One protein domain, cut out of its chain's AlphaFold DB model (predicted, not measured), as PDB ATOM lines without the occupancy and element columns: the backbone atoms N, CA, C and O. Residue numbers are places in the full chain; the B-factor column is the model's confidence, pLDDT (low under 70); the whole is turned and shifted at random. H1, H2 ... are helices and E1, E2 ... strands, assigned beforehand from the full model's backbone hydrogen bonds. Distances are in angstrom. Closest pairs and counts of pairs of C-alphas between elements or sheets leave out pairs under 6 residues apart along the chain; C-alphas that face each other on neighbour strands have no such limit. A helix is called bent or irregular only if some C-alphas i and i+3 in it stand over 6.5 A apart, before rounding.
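What this domain is: This is residues 5 to 127 of the 175 residues of the protein "Permease" of Legionella brunensis (UniProt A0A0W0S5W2). A strongly twisted sheet of five strands has H1 across one face and the short H2 on the opposite face, near the other edge. A second, smaller sheet, the hairpins of E2, E3 and E4, sits by the start of H1, with E2 and E3 sharply bent; a long loop between E5 and E6 sticks out from the body with its residues 72 to 82. The printed part has 123 residues, with two named helices and eight named strands in the order E1 E2 E3 E4 H1 E5 E6 E7 E8 H2. The sheets, E5 E6 E1 E7 E8 and E2 E3 E4, are antiparallel; the class is mixed, helices and strands, with under half of the residues in named elements. The whole is compact, radius of gyration of the C-alphas 15.1 A, spanning 47 by 34 by 25 A.

How they stand to each other: In the larger sheet, E5 (residues 56 to 60) and E6 (85 to 89) form a hairpin, with N 59 and O 86 2.8 A apart. E6 neighbours E1 (5 to 7), with N 7 and O 87 2.8 A apart. E1 neighbours E7 (99 to 103), with N 6 and O 101 2.9 A apart. E7 and E8 (118 to 121) form a hairpin, with N 100 and O 120 2.8 A apart. H1 (39 to 49) is on this sheet at a height over the sheet of 9.5 A; its closest C-alpha pair with E5 is Cys 46 and Val 57, 6.7 A. It lies over E6, and only just not over E5, on which 2 of its C-alphas fall; it runs across the strands, at 66 degrees to E6 on the local plane. H2 (122 to 126) is on the opposite face, over E7; the closest C-alphas are Phe 99 and Gly 122, 6.3 A. E2 (12 to 20), E3 (23 to 30) and E4 (36 to 38) form a meander, each strand the antiparallel neighbour of the one before; N 18 and O 25 are 2.8 A apart, N 37 and O 28 2.8 A. E2 bends by 82 degrees at residue 17, E3 by 61 degrees at residue 26. H1 is on this sheet too; C-alphas Asp 26 and Leu 39, the closest of E3 and H1, are 5.6 A apart. In H1 and H2 every O i to N i+4 pair is within hydrogen-bond range.

Where its parts are: E1 begins at C-alpha 5, (11.859, -11.218, -54.031). E2 measures 18.3 A, E3 20.4 A, H1 15.4 A, E5 13.2 A, E6 13.1 A and E7 12.6 A. H2 ends at C-alpha 126, (20.120, -16.928, -59.917).

The domain as a whole: The C-alphas farthest apart, of Thr 73 and Val 127, are 48.0 A apart. The printed part has no cut. The links E5 to E6 and E7 to E8 are long, with 24 and 14 residues. Mean pLDDT of the printed part is 81.3; residues 62 to 83 and 127 are under 70.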
ATOM      1  N   TYR A   5      10.710 -11.150 -54.927       95.31
ATOM      2  CA  TYR A   5      11.859 -11.218 -54.031       95.31
ATOM      3  C   TYR A   5      11.994  -9.876 -53.337       95.31
ATOM      4  O   TYR A   5      12.157  -8.852 -53.997       95.31
ATOM      5  N   ILE A   6      11.878  -9.872 -52.017       94.88
ATOM      6  CA  ILE A   6      11.880  -8.651 -51.215       94.88
ATOM      7  C   ILE A   6      13.229  -8.569 -50.506       94.88
ATOM      8  O   ILE A   6      13.561  -9.442 -49.705       94.88
ATOM      9  N   ALA A   7      14.011  -7.540 -50.822       93.31
ATOM     10  CA  ALA A   7      15.220  -7.218 -50.079       93.31
ATOM     11  C   ALA A   7      14.817  -6.636 -48.725       93.31
ATOM     12  O   ALA A   7      14.160  -5.591 -48.666       93.31
ATOM     13  N   LEU A   8      15.185  -7.336 -47.654       85.94
ATOM     14  CA  LEU A   8      14.905  -6.901 -46.294       85.94
ATOM     15  C   LEU A   8      15.954  -5.860 -45.878       85.94
ATOM     16  O   LEU A   8      17.149  -6.146 -45.979       85.94
ATOM     17  N   PRO A   9      15.545  -4.666 -45.418       84.06
ATOM     18  CA  PRO A   9      16.480  -3.718 -44.836       84.06
ATOM     19  C   PRO A   9      17.125  -4.326 -43.588       84.06
ATOM     20  O   PRO A   9      16.518  -5.149 -42.897       84.06
ATOM     21  N   GLN A  10      18.344  -3.893 -43.270       84.75
ATOM     22  CA  GLN A  10      18.991  -4.303 -42.030       84.75
ATOM     23  C   GLN A  10      18.093  -3.943 -40.844       84.75
ATOM     24  O   GLN A  10      17.495  -2.868 -40.809       84.75
ATOM     25  N   GLY A  11      17.960  -4.860 -39.892       86.25
ATOM     26  CA  GLY A  11      17.062  -4.645 -38.767       86.25
ATOM     27  C   GLY A  11      15.662  -5.223 -38.947       86.25
ATOM     28  O   GLY A  11      14.902  -5.181 -37.993       86.25
ATOM     29  N   TRP A  12      15.287  -5.742 -40.120       88.56
ATOM     30  CA  TRP A  12      13.928  -6.234 -40.371       88.56
ATOM     31  C   TRP A  12      13.887  -7.746 -40.556       88.56
ATOM     32  O   TRP A  12      14.701  -8.326 -41.273       88.56
ATOM     33  N   CYS A  13      12.886  -8.388 -39.957       91.06
ATOM     34  CA  CYS A  13      12.617  -9.807 -40.131       91.06
ATOM     35  C   CYS A  13      11.169 -10.059 -40.551       91.06
ATOM     36  O   CYS A  13      10.256  -9.280 -40.272       91.06
ATOM     37  N   PHE A  14      10.962 -11.180 -41.237       92.81
ATOM     38  CA  PHE A  14       9.631 -11.677 -41.533       92.81
ATOM     39  C   PHE A  14       9.079 -12.424 -40.321       92.81
ATOM     40  O   PHE A  14       9.674 -13.405 -39.884       92.81
ATOM     41  N   ALA A  15       7.949 -11.965 -39.783       90.94
ATOM     42  CA  ALA A  15       7.342 -12.552 -38.588       90.94
ATOM     43  C   ALA A  15       6.097 -13.397 -38.894       90.94
ATOM     44  O   ALA A  15       5.358 -13.759 -37.977       90.94
ATOM     45  N   GLY A  16       5.858 -13.712 -40.169       90.56
ATOM     46  CA  GLY A  16       4.732 -14.540 -40.575       90.56
ATOM     47  C   GLY A  16       3.402 -13.801 -40.573       90.56
ATOM     48  O   GLY A  16       3.321 -12.579 -40.725       90.56
ATOM     49  N   LYS A  17       2.348 -14.597 -40.411       92.19
ATOM     50  CA  LYS A  17       0.961 -14.151 -40.367       92.19
ATOM     51  C   LYS A  17       0.635 -13.631 -38.971       92.19
ATOM     52  O   LYS A  17       0.759 -14.370 -37.997       92.19
ATOM     53  N   ARG A  18       0.191 -12.380 -38.870       90.94
ATOM     54  CA  ARG A  18      -0.331 -11.786 -37.635       90.94
ATOM     55  C   ARG A  18      -1.739 -11.265 -37.840       90.94
ATOM     56  O   ARG A  18      -2.081 -10.806 -38.927       90.94
ATOM     57  N   ASP A  19      -2.536 -11.337 -36.784       90.00
ATOM     58  CA  ASP A  19      -3.833 -10.679 -36.751       90.00
ATOM     59  C   ASP A  19      -3.631  -9.175 -36.536       90.00
ATOM     60  O   ASP A  19      -3.029  -8.749 -35.547       90.00
ATOM     61  N   VAL A  20      -4.083  -8.379 -37.501       87.00
ATOM     62  CA  VAL A  20      -4.075  -6.920 -37.440       87.00
ATOM     63  C   VAL A  20      -5.500  -6.452 -37.702       87.00
ATOM     64  O   VAL A  20      -5.990  -6.516 -38.831       87.00
ATOM     65  N   SER A  21      -6.163  -5.979 -36.647       86.25
ATOM     66  CA  SER A  21      -7.550  -5.498 -36.691       86.25
ATOM     67  C   SER A  21      -8.569  -6.555 -37.153       86.25
ATOM     68  O   SER A  21      -9.497  -6.235 -37.895       86.25
ATOM     69  N   GLY A  22      -8.398  -7.816 -36.741       86.88
ATOM     70  CA  GLY A  22      -9.288  -8.927 -37.096       86.88
ATOM     71  C   GLY A  22      -9.035  -9.498 -38.494       86.88
ATOM     72  O   GLY A  22      -9.831 -10.293 -38.996       86.88
ATOM     73  N   VAL A  23      -7.953  -9.075 -39.153       88.94
ATOM     74  CA  VAL A  23      -7.548  -9.556 -40.474       88.94
ATOM     75  C   VAL A  23      -6.131 -10.093 -40.393       88.94
ATOM     76  O   VAL A  23      -5.185  -9.385 -40.050       88.94
ATOM     77  N   LEU A  24      -5.975 -11.353 -40.790       92.44
ATOM     78  CA  LEU A  24      -4.672 -11.986 -40.898       92.44
ATOM     79  C   LEU A  24      -3.864 -11.327 -42.028       92.44
ATOM     80  O   LEU A  24      -4.320 -11.273 -43.173       92.44
ATOM     81  N   LYS A  25      -2.666 -10.836 -41.712       92.50
ATOM     82  CA  LYS A  25      -1.742 -10.180 -42.646       92.50
ATOM     83  C   LYS A  25      -0.333 -10.740 -42.493       92.50
ATOM     84  O   LYS A  25       0.054 -11.150 -41.404       92.50
ATOM     85  N   ASP A  26       0.434 -10.744 -43.579       93.62
ATOM     86  CA  ASP A  26       1.857 -11.093 -43.521       93.62
ATOM     87  C   ASP A  26       2.649  -9.843 -43.146       93.62
ATOM     88  O   ASP A  26       2.466  -8.787 -43.763       93.62
ATOM     89  N   VAL A  27       3.518  -9.949 -42.141       92.12
ATOM     90  CA  VAL A  27       4.161  -8.770 -41.560       92.12
ATOM     91  C   VAL A  27       5.681  -8.862 -41.507       92.12
ATOM     92  O   VAL A  27       6.265  -9.903 -41.193       92.12
ATOM     93  N   LEU A  28       6.321  -7.727 -41.784       91.00
ATOM     94  CA  LEU A  28       7.713  -7.485 -41.428       91.00
ATOM     95  C   LEU A  28       7.759  -6.709 -40.122       91.00
ATOM     96  O   LEU A  28       6.961  -5.796 -39.904       91.00
ATOM     97  N   ILE A  29       8.703  -7.065 -39.266       89.88
ATOM     98  CA  ILE A  29       8.881  -6.438 -37.965       89.88
ATOM     99  C   ILE A  29      10.337  -6.031 -37.835       89.88
ATOM    100  O   ILE A  29      11.242  -6.760 -38.247       89.88
ATOM    101  N   ASN A  30      10.561  -4.843 -37.294       88.38
ATOM    102  CA  ASN A  30      11.897  -4.403 -36.925       88.38
ATOM    103  C   ASN A  30      12.395  -5.234 -35.720       88.38
ATOM    104  O   ASN A  30      11.602  -5.564 -34.849       88.38
ATOM    105  N   HIS A  31      13.683  -5.551 -35.605       81.81
ATOM    106  CA  HIS A  31      14.279  -6.264 -34.467       81.81
ATOM    107  C   HIS A  31      13.991  -5.598 -33.117       81.81
ATOM    108  O   HIS A  31      13.903  -6.288 -32.106       81.81
ATOM    109  N   ALA A  32      13.786  -4.278 -33.094       80.56
ATOM    110  CA  ALA A  32      13.345  -3.569 -31.895       80.56
ATOM    111  C   ALA A  32      11.860  -3.819 -31.537       80.56
ATOM    112  O   ALA A  32      11.383  -3.338 -30.516       80.56
ATOM    113  N   ASN A  33      11.106  -4.532 -32.383       75.62
ATOM    114  CA  ASN A  33       9.659  -4.769 -32.316       75.62
ATOM    115  C   ASN A  33       8.797  -3.497 -32.229       75.62
ATOM    116  O   ASN A  33       7.620  -3.558 -31.883       75.62
ATOM    117  N   THR A  34       9.361  -2.342 -32.576       80.25
ATOM    118  CA  THR A  34       8.689  -1.041 -32.468       80.25
ATOM    119  C   THR A  34       7.827  -0.703 -33.678       80.25
ATOM    120  O   THR A  34       6.943   0.146 -33.583       80.25
ATOM    121  N   GLN A  35       8.091  -1.339 -34.820       83.94
ATOM    122  CA  GLN A  35       7.437  -1.046 -36.090       83.94
ATOM    123  C   GLN A  35       7.015  -2.333 -36.789       83.94
ATOM    124  O   GLN A  35       7.770  -3.308 -36.837       83.94
ATOM    125  N   ILE A  36       5.811  -2.292 -37.355       87.44
ATOM    126  CA  ILE A  36       5.229  -3.355 -38.165       87.44
ATOM    127  C   ILE A  36       4.969  -2.795 -39.558       87.44
ATOM    128  O   ILE A  36       4.392  -1.722 -39.714       87.44
ATOM    129  N   ILE A  37       5.358  -3.560 -40.569       88.88
ATOM    130  CA  ILE A  37       5.035  -3.302 -41.964       88.88
ATOM    131  C   ILE A  37       4.137  -4.417 -42.472       88.88
ATOM    132  O   ILE A  37       4.478  -5.597 -42.386       88.88
ATOM    133  N   LEU A  38       3.008  -4.028 -43.052       92.00
ATOM    134  CA  LEU A  38       2.066  -4.944 -43.677       92.00
ATOM    135  C   LEU A  38       2.506  -5.202 -45.121       92.00
ATOM    136  O   LEU A  38       2.490  -4.297 -45.959       92.00
ATOM    137  N   LEU A  39       2.896  -6.441 -45.431       92.00
ATOM    138  CA  LEU A  39       3.398  -6.776 -46.766       92.00
ATOM    139  C   LEU A  39       2.332  -6.598 -47.844       92.00
ATOM    140  O   LEU A  39       2.655  -6.180 -48.952       92.00
ATOM    141  N   GLN A  40       1.066  -6.885 -47.531       92.94
ATOM    142  CA  GLN A  40      -0.042  -6.765 -48.483       92.94
ATOM    143  C   GLN A  40      -0.159  -5.347 -49.044       92.94
ATOM    144  O   GLN A  40      -0.319  -5.191 -50.253       92.94
ATOM    145  N   ASP A  41      -0.025  -4.329 -48.195       90.25
ATOM    146  CA  ASP A  41      -0.218  -2.936 -48.595       90.25
ATOM    147  C   ASP A  41       0.925  -2.482 -49.517       90.25
ATOM    148  O   ASP A  41       0.679  -1.999 -50.623       90.25
ATOM    149  N   ILE A  42       2.174  -2.797 -49.152       90.88
ATOM    150  CA  ILE A  42       3.344  -2.504 -49.994       90.88
ATOM    151  C   ILE A  42       3.268  -3.250 -51.329       90.88
ATOM    152  O   ILE A  42       3.513  -2.674 -52.390       90.88
ATOM    153  N   ILE A  43       2.941  -4.543 -51.303       92.50
ATOM    154  CA  ILE A  43       2.941  -5.381 -52.505       92.50
ATOM    155  C   ILE A  43       1.818  -4.972 -53.450       92.50
ATOM    156  O   ILE A  43       2.040  -4.900 -54.658       92.50
ATOM    157  N   LYS A  44       0.630  -4.676 -52.921       92.06
ATOM    158  CA  LYS A  44      -0.503  -4.194 -53.708       92.06
ATOM    159  C   LYS A  44      -0.154  -2.890 -54.424       92.06
ATOM    160  O   LYS A  44      -0.389  -2.785 -55.630       92.06
ATOM    161  N   ASP A  45       0.467  -1.943 -53.726       89.25
ATOM    162  CA  ASP A  45       0.881  -0.670 -54.319       89.25
ATOM    163  C   ASP A  45       2.000  -0.851 -55.350       89.25
ATOM    164  O   ASP A  45       1.933  -0.290 -56.450       89.25
ATOM    165  N   CYS A  46       2.978  -1.715 -55.068       91.25
ATOM    166  CA  CYS A  46       4.034  -2.068 -56.018       91.25
ATOM    167  C   CYS A  46       3.475  -2.703 -57.290       91.25
ATOM    168  O   CYS A  46       3.873  -2.332 -58.390       91.25
ATOM    169  N   LEU A  47       2.552  -3.659 -57.164       90.25
ATOM    170  CA  LEU A  47       1.963  -4.348 -58.311       90.25
ATOM    171  C   LEU A  47       1.046  -3.431 -59.124       90.25
ATOM    172  O   LEU A  47       1.008  -3.558 -60.346       90.25
ATOM    173  N   ARG A  48       0.357  -2.483 -58.476       88.81
ATOM    174  CA  ARG A  48      -0.485  -1.483 -59.148       88.81
ATOM    175  C   ARG A  48       0.334  -0.455 -59.930       88.81
ATOM    176  O   ARG A  48      -0.087  -0.035 -61.002       88.81
ATOM    177  N   THR A  49       1.481  -0.040 -59.395       86.75
ATOM    178  CA  THR A  49       2.347   0.998 -59.992       86.75
ATOM    179  C   THR A  49       3.444   0.435 -60.899       86.75
ATOM    180  O   THR A  49       4.153   1.189 -61.572       86.75
ATOM    181  N   LYS A  50       3.583  -0.894 -60.956       87.31
ATOM    182  CA  LYS A  50       4.586  -1.588 -61.763       87.31
ATOM    183  C   LYS A  50       4.461  -1.240 -63.249       87.31
ATOM    184  O   LYS A  50       3.458  -1.530 -63.899       87.31
ATOM    185  N   LYS A  51       5.552  -0.738 -63.832       87.38
ATOM    186  CA  LYS A  51       5.694  -0.586 -65.288       87.38
ATOM    187  C   LYS A  51       5.983  -1.942 -65.938       87.38
ATOM    188  O   LYS A  51       6.687  -2.777 -65.375       87.38
ATOM    189  N   ARG A  52       5.501  -2.163 -67.165       81.12
ATOM    190  CA  ARG A  52       5.614  -3.460 -67.872       81.12
ATOM    191  C   ARG A  52       7.057  -3.990 -67.980       81.12
ATOM    192  O   ARG A  52       7.255  -5.202 -67.965       81.12
ATOM    193  N   SER A  53       8.046  -3.099 -68.062       83.25
ATOM    194  CA  SER A  53       9.471  -3.425 -68.187       83.25
ATOM    195  C   SER A  53      10.276  -3.324 -66.886       83.25
ATOM    196  O   SER A  53      11.460  -3.655 -66.904       83.25
ATOM    197  N   SER A  54       9.688  -2.900 -65.759       86.31
ATOM    198  CA  SER A  54      10.459  -2.757 -64.520       86.31
ATOM    199  C   SER A  54      10.794  -4.122 -63.910       86.31
ATOM    200  O   SER A  54       9.945  -5.009 -63.768       86.31
ATOM    201  N   SER A  55      12.067  -4.299 -63.555       87.19
ATOM    202  CA  SER A  55      12.577  -5.493 -62.874       87.19
ATOM    203  C   SER A  55      12.410  -5.406 -61.357       87.19
ATOM    204  O   SER A  55      12.230  -6.441 -60.716       87.19
ATOM    205  N   PHE A  56      12.400  -4.192 -60.804       92.81
ATOM    206  CA  PHE A  56      12.216  -3.923 -59.382       92.81
ATOM    207  C   PHE A  56      11.511  -2.584 -59.131       92.81
ATOM    208  O   PHE A  56      11.391  -1.755 -60.038       92.81
ATOM    209  N   VAL A  57      11.036  -2.395 -57.901       92.75
ATOM    210  CA  VAL A  57      10.549  -1.129 -57.338       92.75
ATOM    211  C   VAL A  57      11.146  -0.976 -55.943       92.75
ATOM    212  O   VAL A  57      11.170  -1.934 -55.173       92.75
ATOM    213  N   THR A  58      11.608   0.227 -55.618       90.25
ATOM    214  CA  THR A  58      12.062   0.586 -54.272       90.25
ATOM    215  C   THR A  58      11.018   1.486 -53.633       90.25
ATOM    216  O   THR A  58      10.692   2.544 -54.169       90.25
ATOM    217  N   VAL A  59      10.474   1.048 -52.503       87.38
ATOM    218  CA  VAL A  59       9.475   1.775 -51.725       87.38
ATOM    219  C   VAL A  59      10.171   2.386 -50.515       87.38
ATOM    220  O   VAL A  59      10.675   1.639 -49.671       87.38
ATOM    221  N   PRO A  60      10.231   3.723 -50.405       84.25
ATOM    222  CA  PRO A  60      10.758   4.353 -49.209       84.25
ATOM    223  C   PRO A  60       9.779   4.127 -48.052       84.25
ATOM    224  O   PRO A  60       8.584   4.395 -48.181       84.25
ATOM    225  N   LEU A  61      10.281   3.677 -46.907       76.56
ATOM    226  CA  LEU A  61       9.514   3.562 -45.669       76.56
ATOM    227  C   LEU A  61       9.436   4.946 -45.022       76.56
ATOM    228  O   LEU A  61      10.060   5.235 -44.004       76.56
ATOM    229  N   ARG A  62       8.711   5.862 -45.669       63.59
ATOM    230  CA  ARG A  62       8.460   7.191 -45.108       63.59
ATOM    231  C   ARG A  62       7.455   7.048 -43.987       63.59
ATOM    232  O   ARG A  62       6.280   6.861 -44.277       63.59
ATOM    233  N   GLY A  63       7.928   7.128 -42.743       57.16
ATOM    234  CA  GLY A  63       7.068   7.225 -41.564       57.16
ATOM    235  C   GLY A  63       5.888   6.261 -41.620       57.16
ATOM    236  O   GLY A  63       4.764   6.708 -41.408       57.16
ATOM    237  N   THR A  64       6.149   4.992 -41.979       49.66
ATOM    238  CA  THR A  64       5.148   3.916 -42.000       49.66
ATOM    239  C   THR A  64       4.284   4.089 -40.778       49.66
ATOM    240  O   THR A  64       4.849   4.132 -39.679       49.66
ATOM    241  N   GLU A  65       2.981   4.295 -41.008       46.56
ATOM    242  CA  GLU A  65       1.978   4.574 -39.989       46.56
ATOM    243  C   GLU A  65       2.359   3.807 -38.739       46.56
ATOM    244  O   GLU A  65       2.387   2.577 -38.727       46.56
ATOM    245  N   ARG A  66       2.825   4.564 -37.748       44.28
ATOM    246  CA  ARG A  66       3.354   4.059 -36.496       44.28
ATOM    247  C   ARG A  66       2.215   3.314 -35.800       44.28
ATOM    248  O   ARG A  66       1.612   3.853 -34.877       44.28
ATOM    249  N   ILE A  67       1.957   2.057 -36.160       45.34
ATOM    250  CA  ILE A  67       1.388   1.082 -35.232       45.34
ATOM    251  C   ILE A  67       2.525   0.798 -34.252       45.34
ATOM    252  O   ILE A  67       3.192  -0.232 -34.288       45.34
ATOM    253  N   THR A  68       2.829   1.816 -33.446       40.94
ATOM    254  CA  THR A  68       3.731   1.700 -32.317       40.94
ATOM    255  C   THR A  68       2.949   0.843 -31.353       40.94
ATOM    256  O   THR A  68       1.920   1.278 -30.837       40.94
ATOM    257  N   ILE A  69       3.387  -0.394 -31.156       44.62
ATOM    258  CA  ILE A  69       2.908  -1.180 -30.030       44.62
ATOM    259  C   ILE A  69       3.400  -0.404 -28.808       44.62
ATOM    260  O   ILE A  69       4.593  -0.381 -28.519       44.62
ATOM    261  N   SER A  70       2.518   0.375 -28.187       35.31
ATOM    262  CA  SER A  70       2.869   1.269 -27.093       35.31
ATOM    263  C   SER A  70       3.206   0.446 -25.854       35.31
ATOM    264  O   SER A  70       2.346   0.185 -25.021       35.31
ATOM    265  N   THR A  71       4.466   0.051 -25.716       35.03
ATOM    266  CA  THR A  71       5.084  -0.144 -24.407       35.03
ATOM    267  C   THR A  71       5.732   1.177 -24.029       35.03
ATOM    268  O   THR A  71       6.701   1.620 -24.639       35.03
ATOM    269  N   THR A  72       5.101   1.854 -23.076       39.25
ATOM    270  CA  THR A  72       5.525   3.114 -22.469       39.25
ATOM    271  C   THR A  72       7.014   3.121 -22.124       39.25
ATOM    272  O   THR A  72       7.490   2.200 -21.461       39.25
ATOM    273  N   THR A  73       7.698   4.205 -22.501       38.50
ATOM    274  CA  THR A  73       8.560   5.089 -21.678       38.50
ATOM    275  C   THR A  73       9.812   5.505 -22.461       38.50
ATOM    276  O   THR A  73      10.587   4.654 -22.883       38.50
ATOM    277  N   GLY A  74      10.042   6.816 -22.591       38.88
ATOM    278  CA  GLY A  74      11.358   7.373 -22.924       38.88
ATOM    279  C   GLY A  74      11.409   8.184 -24.217       38.88
ATOM    280  O   GLY A  74      11.515   7.639 -25.309       38.88
ATOM    281  N   ALA A  75      11.366   9.507 -24.066       47.00
ATOM    282  CA  ALA A  75      11.686  10.471 -25.109       47.00
ATOM    283  C   ALA A  75      13.146  10.307 -25.574       47.00
ATOM    284  O   ALA A  75      14.057  10.259 -24.751       47.00
ATOM    285  N   GLY A  76      13.359  10.250 -26.890       42.97
ATOM    286  CA  GLY A  76      14.677  10.110 -27.505       42.97
ATOM    287  C   GLY A  76      14.759  10.859 -28.832       42.97
ATOM    288  O   GLY A  76      14.174  10.446 -29.827       42.97
ATOM    289  N   ILE A  77      15.438  12.001 -28.748       40.75
ATOM    290  CA  ILE A  77      16.180  12.818 -29.723       40.75
ATOM    291  C   ILE A  77      16.237  12.285 -31.170       40.75
ATOM    292  O   ILE A  77      16.613  11.144 -31.423       40.75
ATOM    293  N   GLY A  78      15.915  13.175 -32.119       46.50
ATOM    294  CA  GLY A  78      16.004  12.949 -33.560       46.50
ATOM    295  C   GLY A  78      17.422  12.612 -34.007       46.50
ATOM    296  O   GLY A  78      18.315  13.452 -33.964       46.50
ATOM    297  N   GLN A  79      17.602  11.372 -34.440       42.62
ATOM    298  CA  GLN A  79      18.756  10.922 -35.201       42.62
ATOM    299  C   GLN A  79      18.314  10.826 -36.659       42.62
ATOM    300  O   GLN A  79      17.240  10.285 -36.929       42.62
ATOM    301  N   ASP A  80      19.119  11.370 -37.571       42.44
ATOM    302  CA  ASP A  80      18.956  11.235 -39.015       42.44
ATOM    303  C   ASP A  80      18.918   9.744 -39.383       42.44
ATOM    304  O   ASP A  80      19.939   9.085 -39.567       42.44
ATOM    305  N   LEU A  81      17.709   9.179 -39.404       49.25
ATOM    306  CA  LEU A  81      17.467   7.822 -39.857       49.25
ATOM    307  C   LEU A  81      17.665   7.827 -41.367       49.25
ATOM    308  O   LEU A  81      16.822   8.350 -42.100       49.25
ATOM    309  N   GLU A  82      18.758   7.206 -41.810       50.84
ATOM    310  CA  GLU A  82      18.926   6.722 -43.180       50.84
ATOM    311  C   GLU A  82      17.566   6.251 -43.719       50.84
ATOM    312  O   GLU A  82      16.856   5.517 -43.015       50.84
ATOM    313  N   PRO A  83      17.139   6.690 -44.914       55.62
ATOM    314  CA  PRO A  83      15.822   6.361 -45.431       55.62
ATOM    315  C   PRO A  83      15.721   4.846 -45.606       55.62
ATOM    316  O   PRO A  83      16.212   4.275 -46.578       55.62
ATOM    317  N   HIS A  84      15.071   4.182 -44.651       75.56
ATOM    318  CA  HIS A  84      14.835   2.751 -44.721       75.56
ATOM    319  C   HIS A  84      13.927   2.528 -45.930       75.56
ATOM    320  O   HIS A  84      12.837   3.085 -46.004       75.56
ATOM    321  N   ALA A  85      14.384   1.781 -46.926       85.69
ATOM    322  CA  ALA A  85      13.615   1.519 -48.133       85.69
ATOM    323  C   ALA A  85      13.587   0.021 -48.403       85.69
ATOM    324  O   ALA A  85      14.596  -0.666 -48.265       85.69
ATOM    325  N   ILE A  86      12.425  -0.484 -48.807       89.69
ATOM    326  CA  ILE A  86      12.251  -1.883 -49.197       89.69
ATOM    327  C   ILE A  86      12.329  -1.962 -50.711       89.69
ATOM    328  O   ILE A  86      11.613  -1.250 -51.414       89.69
ATOM    329  N   THR A  87      13.168  -2.856 -51.227       92.56
ATOM    330  CA  THR A  87      13.242  -3.109 -52.670       92.56
ATOM    331  C   THR A  87      12.583  -4.438 -53.003       92.56
ATOM    332  O   THR A  87      12.949  -5.476 -52.459       92.56
ATOM    333  N   ILE A  88      11.614  -4.407 -53.915       94.44
ATOM    334  CA  ILE A  88      10.878  -5.577 -54.392       94.44
ATOM    335  C   ILE A  88      11.269  -5.854 -55.837       94.44
ATOM    336  O   ILE A  88      11.054  -5.025 -56.720       94.44
ATOM    337  N   TYR A  89      11.795  -7.046 -56.092       94.81
ATOM    338  CA  TYR A  89      12.135  -7.552 -57.415       94.81
ATOM    339  C   TYR A  89      11.005  -8.449 -57.935       94.81
ATOM    340  O   TYR A  89      10.569  -9.380 -57.259       94.81
ATOM    341  N   PHE A  90      10.538  -8.204 -59.161       91.69
ATOM    342  CA  PHE A  90       9.368  -8.888 -59.734       91.69
ATOM    343  C   PHE A  90       9.685 -10.172 -60.512       91.69
ATOM    344  O   PHE A  90       8.772 -10.773 -61.079       91.69
ATOM    345  N   LYS A  91      10.966 -10.524 -60.659       87.12
ATOM    346  CA  LYS A  91      11.399 -11.669 -61.475       87.12
ATOM    347  C   LYS A  91      12.506 -12.469 -60.817       87.12
ATOM    348  O   LYS A  91      12.318 -13.642 -60.541       87.12
ATOM    349  N   LYS A  92      13.671 -11.848 -60.642       89.12
ATOM    350  CA  LYS A  92      14.851 -12.455 -60.031       89.12
ATOM    351  C   LYS A  92      15.538 -11.397 -59.170       89.12
ATOM    352  O   LYS A  92      15.579 -10.241 -59.606       89.12
ATOM    353  N   PRO A  93      16.041 -11.765 -57.985       91.94
ATOM    354  CA  PRO A  93      16.895 -10.886 -57.212       91.94
ATOM    355  C   PRO A  93      18.252 -10.731 -57.925       91.94
ATOM    356  O   PRO A  93      18.581 -11.519 -58.819       91.94
ATOM    357  N   PRO A  94      19.044  -9.710 -57.571       89.19
ATOM    358  CA  PRO A  94      20.416  -9.594 -58.045       89.19
ATOM    359  C   PRO A  94      21.270 -10.756 -57.510       89.19
ATOM    360  O   PRO A  94      20.988 -11.322 -56.455       89.19
ATOM    361  N   TYR A  95      22.334 -11.104 -58.242       89.62
ATOM    362  CA  TYR A  95      23.305 -12.115 -57.815       89.62
ATOM    363  C   TYR A  95      24.189 -11.555 -56.694       89.62
ATOM    364  O   TYR A  95      25.299 -11.078 -56.931       89.62
ATOM    365  N   THR A  96      23.667 -11.562 -55.472       90.25
ATOM    366  CA  THR A  96      24.383 -11.127 -54.271       90.25
ATOM    367  C   THR A  96      24.310 -12.195 -53.185       90.25
ATOM    368  O   THR A  96      23.512 -13.131 -53.252       90.25
ATOM    369  N   LYS A  97      25.174 -12.068 -52.173       90.19
ATOM    370  CA  LYS A  97      25.144 -12.928 -50.979       90.19
ATOM    371  C   LYS A  97      24.035 -12.526 -49.999       90.19
ATOM    372  O   LYS A  97      23.901 -13.161 -48.956       90.19
ATOM    373  N   ASP A  98      23.275 -11.486 -50.330       90.94
ATOM    374  CA  ASP A  98      22.218 -10.957 -49.482       90.94
ATOM    375  C   ASP A  98      21.026 -11.908 -49.452       90.94
ATOM    376  O   ASP A  98      20.798 -12.706 -50.371       90.94
ATOM    377  N   PHE A  99      20.257 -11.797 -48.377       91.50
ATOM    378  CA  PHE A  99      19.041 -12.561 -48.182       91.50
ATOM    379  C   PHE A  99      17.834 -11.799 -48.720       91.50
ATOM    380  O   PHE A  99      17.658 -10.603 -48.483       91.50
ATOM    381  N   PHE A 100      16.971 -12.525 -49.414       94.69
ATOM    382  CA  PHE A 100      15.727 -12.034 -49.977       94.69
ATOM    383  C   PHE A 100      14.584 -12.894 -49.464       94.69
ATOM    384  O   PHE A 100      14.691 -14.119 -49.401       94.69
ATOM    385  N   LEU A 101      13.459 -12.267 -49.141       95.25
ATOM    386  CA  LEU A 101      12.226 -12.989 -48.865       95.25
ATOM    387  C   LEU A 101      11.564 -13.353 -50.196       95.25
ATOM    388  O   LEU A 101      11.144 -12.467 -50.944       95.25
ATOM    389  N   GLN A 102      11.465 -14.647 -50.491       95.31
ATOM    390  CA  GLN A 102      10.681 -15.157 -51.608       95.31
ATOM    391  C   GLN A 102       9.204 -15.182 -51.205       95.31
ATOM    392  O   GLN A 102       8.789 -15.946 -50.334       95.31
ATOM    393  N   TYR A 103       8.410 -14.335 -51.854       95.19
ATOM    394  CA  TYR A 103       7.005 -14.119 -51.532       95.19
ATOM    395  C   TYR A 103       6.108 -14.401 -52.739       95.19
ATOM    396  O   TYR A 103       6.389 -13.962 -53.857       95.19
ATOM    397  N   THR A 104       4.997 -15.105 -52.514       94.75
ATOM    398  CA  THR A 104       4.026 -15.438 -53.565       94.75
ATOM    399  C   THR A 104       2.730 -14.659 -53.327       94.75
ATOM    400  O   THR A 104       1.943 -15.022 -52.454       94.75
ATOM    401  N   PRO A 105       2.475 -13.564 -54.066       93.38
ATOM    402  CA  PRO A 105       1.302 -12.736 -53.826       93.38
ATOM    403  C   PRO A 105       0.007 -13.454 -54.211       93.38
ATOM    404  O   PRO A 105      -0.148 -13.920 -55.339       93.38
ATOM    405  N   LYS A 106      -0.969 -13.450 -53.300       94.31
ATOM    406  CA  LYS A 106      -2.334 -13.918 -53.557       94.31
ATOM    407  C   LYS A 106      -3.229 -12.756 -53.978       94.31
ATOM    408  O   LYS A 106      -3.241 -11.714 -53.322       94.31
ATOM    409  N   ASN A 107      -3.975 -12.922 -55.073       92.06
ATOM    410  CA  ASN A 107      -4.884 -11.911 -55.636       92.06
ATOM    411  C   ASN A 107      -4.248 -10.509 -55.696       92.06
ATOM    412  O   ASN A 107      -4.784  -9.547 -55.145       92.06
ATOM    413  N   ASN A 108      -3.069 -10.410 -56.321       89.19
ATOM    414  CA  ASN A 108      -2.295  -9.167 -56.444       89.19
ATOM    415  C   ASN A 108      -1.956  -8.499 -55.098       89.19
ATOM    416  O   ASN A 108      -1.972  -7.277 -54.983       89.19
ATOM    417  N   GLY A 109      -1.665  -9.304 -54.072       88.75
ATOM    418  CA  GLY A 109      -1.292  -8.815 -52.744       88.75
ATOM    419  C   GLY A 109      -2.478  -8.412 -51.870       88.75
ATOM    420  O   GLY A 109      -2.264  -7.879 -50.791       88.75
ATOM    421  N   LYS A 110      -3.725  -8.671 -52.291       91.19
ATOM    422  CA  LYS A 110      -4.917  -8.375 -51.476       91.19
ATOM    423  C   LYS A 110      -5.011  -9.253 -50.224       91.19
ATOM    424  O   LYS A 110      -5.582  -8.821 -49.229       91.19
ATOM    425  N   TYR A 111      -4.479 -10.472 -50.286       93.31
ATOM    426  CA  TYR A 111      -4.522 -11.441 -49.193       93.31
ATOM    427  C   TYR A 111      -3.112 -11.936 -48.844       93.31
ATOM    428  O   TYR A 111      -2.203 -11.821 -49.679       93.31
ATOM    429  N   PRO A 112      -2.931 -12.506 -47.639       93.06
ATOM    430  CA  PRO A 112      -1.725 -13.239 -47.278       93.06
ATOM    431  C   PRO A 112      -1.352 -14.322 -48.278       93.06
ATOM    432  O   PRO A 112      -2.211 -14.869 -48.977       93.06
ATOM    433  N   SER A 113      -0.063 -14.638 -48.326       92.50
ATOM    434  CA  SER A 113       0.435 -15.772 -49.096       92.50
ATOM    435  C   SER A 113      -0.103 -17.074 -48.502       92.50
ATOM    436  O   SER A 113       0.074 -17.349 -47.312       92.50
ATOM    437  N   ASP A 114      -0.737 -17.906 -49.329       91.00
ATOM    438  CA  ASP A 114      -1.092 -19.279 -48.939       91.00
ATOM    439  C   ASP A 114       0.155 -20.169 -48.880       91.00
ATOM    440  O   ASP A 114       0.239 -21.078 -48.060       91.00
ATOM    441  N   VAL A 115       1.133 -19.879 -49.743       91.00
ATOM    442  CA  VAL A 115       2.407 -20.595 -49.828       91.00
ATOM    443  C   VAL A 115       3.336 -20.100 -48.724       91.00
ATOM    444  O   VAL A 115       3.382 -18.897 -48.443       91.00
ATOM    445  N   GLU A 116       4.082 -21.018 -48.118       88.81
ATOM    446  CA  GLU A 116       5.117 -20.681 -47.149       88.81
ATOM    447  C   GLU A 116       6.184 -19.785 -47.791       88.81
ATOM    448  O   GLU A 116       6.605 -19.973 -48.933       88.81
ATOM    449  N   THR A 117       6.563 -18.735 -47.075       91.88
ATOM    450  CA  THR A 117       7.563 -17.778 -47.536       91.88
ATOM    451  C   THR A 117       8.928 -18.218 -47.043       91.88
ATOM    452  O   THR A 117       9.104 -18.457 -45.848       91.88
ATOM    453  N   HIS A 118       9.906 -18.254 -47.938       91.31
ATOM    454  CA  HIS A 118      11.257 -18.690 -47.606       91.31
ATOM    455  C   HIS A 118      12.243 -17.537 -47.754       91.31
ATOM    456  O   HIS A 118      12.104 -16.686 -48.636       91.31
ATOM    457  N   VAL A 119      13.254 -17.518 -46.893       92.12
ATOM    458  CA  VAL A 119      14.389 -16.607 -47.031       92.12
ATOM    459  C   VAL A 119      15.445 -17.311 -47.876       92.12
ATOM    460  O   VAL A 119      15.924 -18.382 -47.516       92.12
ATOM    461  N   VAL A 120      15.789 -16.717 -49.012       92.88
ATOM    462  CA  VAL A 120      16.710 -17.277 -50.008       92.88
ATOM    463  C   VAL A 120      17.874 -16.323 -50.238       92.88
ATOM    464  O   VAL A 120      17.707 -15.108 -50.145       92.88
ATOM    465  N   LYS A 121      19.061 -16.842 -50.557       92.12
ATOM    466  CA  LYS A 121      20.180 -15.989 -50.979       92.12
ATOM    467  C   LYS A 121      20.032 -15.615 -52.449       92.12
ATOM    468  O   LYS A 121      19.600 -16.436 -53.258       92.12
ATOM    469  N   GLY A 122      20.430 -14.397 -52.810       88.88
ATOM    470  CA  GLY A 122      20.387 -13.927 -54.201       88.88
ATOM    471  C   GLY A 122      21.180 -14.826 -55.155       88.88
ATOM    472  O   GLY A 122      20.727 -15.111 -56.266       88.88
ATOM    473  N   SER A 123      22.320 -15.345 -54.691       88.94
ATOM    474  CA  SER A 123      23.127 -16.330 -55.413       88.94
ATOM    475  C   SER A 123      22.333 -17.574 -55.790       88.94
ATOM    476  O   SER A 123      22.354 -17.989 -56.944       88.94
ATOM    477  N   ASP A 124      21.580 -18.127 -54.848       87.50
ATOM    478  CA  ASP A 124      20.976 -19.456 -54.973       87.50
ATOM    479  C   ASP A 124      19.778 -19.439 -55.934       87.50
ATOM    480  O   ASP A 124      19.499 -20.422 -56.611       87.50
ATOM    481  N   VAL A 125      19.102 -18.292 -56.047       85.00
ATOM    482  CA  VAL A 125      17.970 -18.095 -56.970       85.00
ATOM    483  C   VAL A 125      18.433 -17.906 -58.416       85.00
ATOM    484  O   VAL A 125      17.734 -18.257 -59.370       85.00
ATOM    485  N   VAL A 126      19.589 -17.271 -58.596       74.56
ATOM    486  CA  VAL A 126      20.120 -16.928 -59.917       74.56
ATOM    487  C   VAL A 126      20.914 -18.088 -60.518       74.56
ATOM    488  O   VAL A 126      20.945 -18.228 -61.746       74.56
ATOM    489  N   VAL A 127      21.516 -18.932 -59.675       62.22
ATOM    490  CA  VAL A 127      22.233 -20.136 -60.098       62.22
ATOM    491  C   VAL A 127      21.251 -21.095 -60.771       62.22
ATOM    492  O   VAL A 127      20.380 -21.689 -60.150       62.22
TER     493      VAL A 127